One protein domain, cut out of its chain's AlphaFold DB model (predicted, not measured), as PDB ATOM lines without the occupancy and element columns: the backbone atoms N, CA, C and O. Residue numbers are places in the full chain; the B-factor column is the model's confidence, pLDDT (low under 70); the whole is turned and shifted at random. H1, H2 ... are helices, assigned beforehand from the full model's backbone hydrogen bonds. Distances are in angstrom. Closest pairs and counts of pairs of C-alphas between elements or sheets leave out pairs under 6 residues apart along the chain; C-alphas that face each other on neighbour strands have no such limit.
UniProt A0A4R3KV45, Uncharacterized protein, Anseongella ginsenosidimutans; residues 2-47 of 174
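Overview. This is residues 2 to 47 of the 174 residues of an uncharacterized protein of Anseongella ginsenosidimutans (UniProt A0A4R3KV45). H3, the longest helix, and H2 meet near their ends as a V, and the short helix H1 stands in the mouth of the V and packs on H3. The 46 printed residues have three named helices, H1, H2 and H3 along the chain, and no named strand; the class is all helix. The whole is compact, with a radius of gyration of the C-alphas of 10.0 A and spans of 26 by 22 by 16 A.

Along the chain. Find C-alpha 33 at (42.089, 19.600, -47.954); from there H3, residues 33 to 47, runs 21.4 A to C-alpha 47 at (27.594, 4.085, -45.486). H2, residues 20 to 31, covers 16.8 A. H1, residues 5 to 13, begins at (27.947, 24.123, -42.688) and covers 12.5 A.

Arrangement. H3 touches H1 with residues 39 to 43 alone, the closest C-alphas being Ala 13 and Ser 43, 6.5 A apart; they run the same way at a steep tilt of 59 degrees. H3 and H2 touch only at the corner, the closest C-alphas being Leu 29 and Asn 35, 5.2 A apart, and run opposite ways at a steep tilt of 62 degrees. H1 and H2 only just touch, with 3 pairs of C-alphas within 8 A, the closest Tyr 12 and Lys 22 at 7.2 A, about perpendicular at 77 degrees. In H1, H2 and H3 every O i to N i+4 pair is within hydrogen-bond range.

Size, cuts and confidence. Look at Lys 2 and His 47 for the farthest C-alphas, 26.8 A apart. The printed part has no cut; the link from H2 to H3 is tight, that from H1 to H2 short. Only residue 2 has a pLDDT under 70.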
ATOM      1  N   LYS A   2      19.617  30.186 -41.827       65.12
ATOM      2  CA  LYS A   2      20.888  29.810 -42.464       65.12
ATOM      3  C   LYS A   2      21.230  28.387 -42.008       65.12
ATOM      4  O   LYS A   2      21.337  28.178 -40.803       65.12
ATOM      5  N   LYS A   3      21.323  27.429 -42.937       73.88
ATOM      6  CA  LYS A   3      21.758  26.056 -42.627       73.88
ATOM      7  C   LYS A   3      23.176  26.091 -42.064       73.88
ATOM      8  O   LYS A   3      23.979  26.935 -42.479       73.88
ATOM      9  N   THR A   4      23.473  25.221 -41.103       84.31
ATOM     10  CA  THR A   4      24.850  25.093 -40.618       84.31
ATOM     11  C   THR A   4      25.719  24.476 -41.718       84.31
ATOM     12  O   THR A   4      25.208  23.859 -42.654       84.31
ATOM     13  N   ARG A   5      27.042  24.682 -41.666       84.06
ATOM     14  CA  ARG A   5      27.947  24.123 -42.688       84.06
ATOM     15  C   ARG A   5      27.901  22.590 -42.706       84.06
ATOM     16  O   ARG A   5      27.947  22.007 -43.781       84.06
ATOM     17  N   GLU A   6      27.741  21.962 -41.547       81.00
ATOM     18  CA  GLU A   6      27.582  20.510 -41.415       81.00
ATOM     19  C   GLU A   6      26.300  20.016 -42.101       81.00
ATOM     20  O   GLU A   6      26.356  19.054 -42.860       81.00
ATOM     21  N   ASP A   7      25.172  20.723 -41.943       84.25
ATOM     22  CA  ASP A   7      23.923  20.390 -42.650       84.25
ATOM     23  C   ASP A   7      24.097  20.444 -44.176       84.25
ATOM     24  O   ASP A   7      23.554  19.614 -44.902       84.25
ATOM     25  N   GLN A   8      24.875  21.413 -44.677       84.69
ATOM     26  CA  GLN A   8      25.185  21.520 -46.106       84.69
ATOM     27  C   GLN A   8      26.067  20.357 -46.590       84.69
ATOM     28  O   GLN A   8      25.853  19.848 -47.685       84.69
ATOM     29  N   LEU A   9      27.031  19.901 -45.786       86.38
ATOM     30  CA  LEU A   9      27.836  18.711 -46.093       86.38
ATOM     31  C   LEU A   9      26.974  17.440 -46.161       86.38
ATOM     32  O   LEU A   9      27.146  16.649 -47.087       86.38
ATOM     33  N   TRP A  10      26.018  17.273 -45.241       86.81
ATOM     34  CA  TRP A  10      25.055  16.164 -45.265       86.81
ATOM     35  C   TRP A  10      24.162  16.200 -46.506       86.81
ATOM     36  O   TRP A  10      24.060  15.213 -47.232       86.81
ATOM     37  N   ASP A  11      23.567  17.357 -46.799       86.56
ATOM     38  CA  ASP A  11      22.734  17.538 -47.988       86.56
ATOM     39  C   ASP A  11      23.533  17.314 -49.291       86.56
ATOM     40  O   ASP A  11      22.971  16.853 -50.287       86.56
ATOM     41  N   TYR A  12      24.840  17.608 -49.305       86.06
ATOM     42  CA  TYR A  12      25.729  17.327 -50.437       86.06
ATOM     43  C   TYR A  12      26.037  15.836 -50.570       86.06
ATOM     44  O   TYR A  12      25.930  15.298 -51.672       86.06
ATOM     45  N   ALA A  13      26.368  15.164 -49.463       84.94
ATOM     46  CA  ALA A  13      26.633  13.726 -49.434       84.94
ATOM     47  C   ALA A  13      25.415  12.902 -49.890       84.94
ATOM     48  O   ALA A  13      25.573  11.874 -50.542       84.94
ATOM     49  N   GLU A  14      24.202  13.383 -49.609       82.06
ATOM     50  CA  GLU A  14      22.950  12.753 -50.038       82.06
ATOM     51  C   GLU A  14      22.428  13.236 -51.404       82.06
ATOM     52  O   GLU A  14      21.379  12.786 -51.865       82.06
ATOM     53  N   GLY A  15      23.120  14.166 -52.072       82.44
ATOM     54  CA  GLY A  15      22.701  14.701 -53.374       82.44
ATOM     55  C   GLY A  15      21.441  15.580 -53.339       82.44
ATOM     56  O   GLY A  15      20.849  15.844 -54.385       82.44
ATOM     57  N   ARG A  16      21.032  16.061 -52.156       81.19
ATOM     58  CA  ARG A  16      19.881  16.959 -51.943       81.19
ATOM     59  C   ARG A  16      20.192  18.432 -52.245       81.19
ATOM     60  O   ARG A  16      19.283  19.260 -52.305       81.19
ATOM     61  N   LEU A  17      21.466  18.766 -52.443       81.69
ATOM     62  CA  LEU A  17      21.948  20.118 -52.730       81.69
ATOM     63  C   LEU A  17      21.909  20.430 -54.234       81.69
ATOM     64  O   LEU A  17      22.436  19.672 -55.048       81.69
ATOM     65  N   SER A  18      21.311  21.565 -54.622       80.00
ATOM     66  CA  SER A  18      21.159  21.945 -56.035       80.00
ATOM     67  C   SER A  18      21.533  23.404 -56.323       80.00
ATOM     68  O   SER A  18      21.381  24.293 -55.486       80.00
ATOM     69  N   GLY A  19      22.039  23.644 -57.537       81.75
ATOM     70  CA  GLY A  19      22.307  24.980 -58.070       81.75
ATOM     71  C   GLY A  19      23.455  25.730 -57.368       81.75
ATOM     72  O   GLY A  19      24.560  25.192 -57.281       81.75
ATOM     73  N   PRO A  20      23.241  26.982 -56.918       78.12
ATOM     74  CA  PRO A  20      24.310  27.872 -56.454       78.12
ATOM     75  C   PRO A  20      24.946  27.431 -55.129       78.12
ATOM     76  O   PRO A  20      26.142  27.623 -54.933       78.12
ATOM     77  N   GLU A  21      24.174  26.797 -54.243       80.19
ATOM     78  CA  GLU A  21      24.671  26.342 -52.937       80.19
ATOM     79  C   GLU A  21      25.700  25.206 -53.086       80.19
ATOM     80  O   GLU A  21      26.651  25.119 -52.312       80.19
ATOM     81  N   LYS A  22      25.556  24.373 -54.129       82.81
ATOM     82  CA  LYS A  22      26.508  23.302 -54.447       82.81
ATOM     83  C   LYS A  22      27.853  23.870 -54.900       82.81
ATOM     84  O   LYS A  22      28.888  23.414 -54.431       82.81
ATOM     85  N   ALA A  23      27.830  24.888 -55.760       83.31
ATOM     86  CA  ALA A  23      29.042  25.540 -56.250       83.31
ATOM     87  C   ALA A  23      29.795  26.285 -55.133       83.31
ATOM     88  O   ALA A  23      31.022  26.232 -55.081       83.31
ATOM     89  N   GLU A  24      29.078  26.946 -54.214       85.06
ATOM     90  CA  GLU A  24      29.691  27.585 -53.038       85.06
ATOM     91  C   GLU A  24      30.376  26.548 -52.136       85.06
ATOM     92  O   GLU A  24      31.497  26.757 -51.666       85.06
ATOM     93  N   LEU A  25      29.710  25.413 -51.910       84.88
ATOM     94  CA  LEU A  25      30.251  24.339 -51.090       84.88
ATOM     95  C   LEU A  25      31.466  23.680 -51.761       84.88
ATOM     96  O   LEU A  25      32.470  23.454 -51.094       84.88
ATOM     97  N   GLU A  26      31.436  23.443 -53.073       84.94
ATOM     98  CA  GLU A  26      32.573  22.891 -53.823       84.94
ATOM     99  C   GLU A  26      33.801  23.808 -53.782       84.94
ATOM    100  O   GLU A  26      34.901  23.329 -53.512       84.94
ATOM    101  N   GLN A  27      33.623  25.125 -53.923       85.38
ATOM    102  CA  GLN A  27      34.714  26.090 -53.734       85.38
ATOM    103  C   GLN A  27      35.293  26.030 -52.316       85.38
ATOM    104  O   GLN A  27      36.506  26.114 -52.126       85.38
ATOM    105  N   TRP A  28      34.439  25.854 -51.307       85.00
ATOM    106  CA  TRP A  28      34.872  25.694 -49.921       85.00
ATOM    107  C   TRP A  28      35.608  24.362 -49.680       85.00
ATOM    108  O   TRP A  28      36.583  24.329 -48.927       85.00
ATOM    109  N   LEU A  29      35.201  23.277 -50.344       85.69
ATOM    110  CA  LEU A  29      35.903  21.988 -50.321       85.69
ATOM    111  C   LEU A  29      37.250  22.028 -51.056       85.69
ATOM    112  O   LEU A  29      38.175  21.319 -50.665       85.69
ATOM    113  N   GLU A  30      37.374  22.835 -52.110       85.94
ATOM    114  CA  GLU A  30      38.635  23.045 -52.832       85.94
ATOM    115  C   GLU A  30      39.608  23.958 -52.077       85.94
ATOM    116  O   GLU A  30      40.821  23.808 -52.221       85.94
ATOM    117  N   ALA A  31      39.093  24.868 -51.245       86.19
ATOM    118  CA  ALA A  31      39.899  25.826 -50.495       86.19
ATOM    119  C   ALA A  31      40.787  25.190 -49.406       86.19
ATOM    120  O   ALA A  31      41.849  25.738 -49.107       86.19
ATOM    121  N   ASP A  32      40.387  24.058 -48.810       85.38
ATOM    122  CA  ASP A  32      41.182  23.366 -47.784       85.38
ATOM    123  C   ASP A  32      41.031  21.832 -47.880       85.38
ATOM    124  O   ASP A  32      39.915  21.311 -47.786       85.38
ATOM    125  N   PRO A  33      42.135  21.063 -47.989       83.56
ATOM    126  CA  PRO A  33      42.089  19.600 -47.954       83.56
ATOM    127  C   PRO A  33      41.460  19.011 -46.678       83.56
ATOM    128  O   PRO A  33      40.995  17.870 -46.708       83.56
ATOM    129  N   ARG A  34      41.414  19.748 -45.559       82.44
ATOM    130  CA  ARG A  34      40.724  19.319 -44.327       82.44
ATOM    131  C   ARG A  34      39.215  19.171 -44.527       82.44
ATOM    132  O   ARG A  34      38.626  18.245 -43.980       82.44
ATOM    133  N   ASN A  35      38.617  20.015 -45.360       83.75
ATOM    134  CA  ASN A  35      37.179  20.004 -45.637       83.75
ATOM    135  C   ASN A  35      36.777  18.763 -46.449       83.75
ATOM    136  O   ASN A  35      35.737  18.157 -46.200       83.75
ATOM    137  N   ARG A  36      37.643  18.325 -47.375       85.19
ATOM    138  CA  ARG A  36      37.469  17.043 -48.078       85.19
ATOM    139  C   ARG A  36      37.532  15.848 -47.139       85.19
ATOM    140  O   ARG A  36      36.714  14.948 -47.285       85.19
ATOM    141  N   LYS A  37      38.451  15.856 -46.168       86.69
ATOM    142  CA  LYS A  37      38.517  14.787 -45.161       86.69
ATOM    143  C   LYS A  37      37.234  14.696 -44.341       86.69
ATOM    144  O   LYS A  37      36.734  13.599 -44.145       86.69
ATOM    145  N   GLN A  38      36.664  15.831 -43.935       84.25
ATOM    146  CA  GLN A  38      35.386  15.847 -43.215       84.25
ATOM    147  C   GLN A  38      34.242  15.245 -44.041       84.25
ATOM    148  O   GLN A  38      33.453  14.471 -43.509       84.25
ATOM    149  N   LEU A  39      34.163  15.552 -45.342       87.12
ATOM    150  CA  LEU A  39      33.175  14.936 -46.237       87.12
ATOM    151  C   LEU A  39      33.393  13.419 -46.373       87.12
ATOM    152  O   LEU A  39      32.431  12.653 -46.365       87.12
ATOM    153  N   GLU A  40      34.647  12.984 -46.495       87.25
ATOM    154  CA  GLU A  40      35.001  11.569 -46.604       87.25
ATOM    155  C   GLU A  40      34.599  10.804 -45.335       87.25
ATOM    156  O   GLU A  40      33.881   9.809 -45.425       87.25
ATOM    157  N   GLU A  41      34.941  11.324 -44.154       88.00
ATOM    158  CA  GLU A  41      34.532  10.776 -42.854       88.00
ATOM    159  C   GLU A  41      33.002  10.668 -42.732       88.00
ATOM    160  O   GLU A  41      32.481   9.633 -42.306       88.00
ATOM    161  N   LEU A  42      32.272  11.699 -43.173       86.81
ATOM    162  CA  LEU A  42      30.806  11.719 -43.183       86.81
ATOM    163  C   LEU A  42      30.217  10.633 -44.091       86.81
ATOM    164  O   LEU A  42      29.260   9.954 -43.721       86.81
ATOM    165  N   SER A  43      30.793  10.459 -45.282       86.19
ATOM    166  CA  SER A  43      30.322   9.470 -46.252       86.19
ATOM    167  C   SER A  43      30.591   8.037 -45.788       86.19
ATOM    168  O   SER A  43      29.719   7.178 -45.919       86.19
ATOM    169  N   VAL A  44      31.744   7.794 -45.155       88.38
ATOM    170  CA  VAL A  44      32.070   6.515 -44.509       88.38
ATOM    171  C   VAL A  44      31.080   6.214 -43.383       88.38
ATOM    172  O   VAL A  44      30.558   5.102 -43.314       88.38
ATOM    173  N   LEU A  45      30.769   7.200 -42.533       86.31
ATOM    174  CA  LEU A  45      29.790   7.042 -41.456       86.31
ATOM    175  C   LEU A  45      28.382   6.753 -41.998       86.31
ATOM    176  O   LEU A  45      27.722   5.830 -41.526       86.31
ATOM    177  N   SER A  46      27.935   7.505 -43.006       86.19
ATOM    178  CA  SER A  46      26.632   7.308 -43.655       86.19
ATOM    179  C   SER A  46      26.502   5.910 -44.264       86.19
ATOM    180  O   SER A  46      25.493   5.227 -44.072       86.19
ATOM    181  N   HIS A  47      27.555   5.434 -44.934       84.69
ATOM    182  CA  HIS A  47      27.594   4.085 -45.486       84.69
ATOM    183  C   HIS A  47      27.580   3.017 -44.384       84.69
ATOM    184  O   HIS A  47      26.867   2.022 -44.505       84.69
TER     185      HIS A  47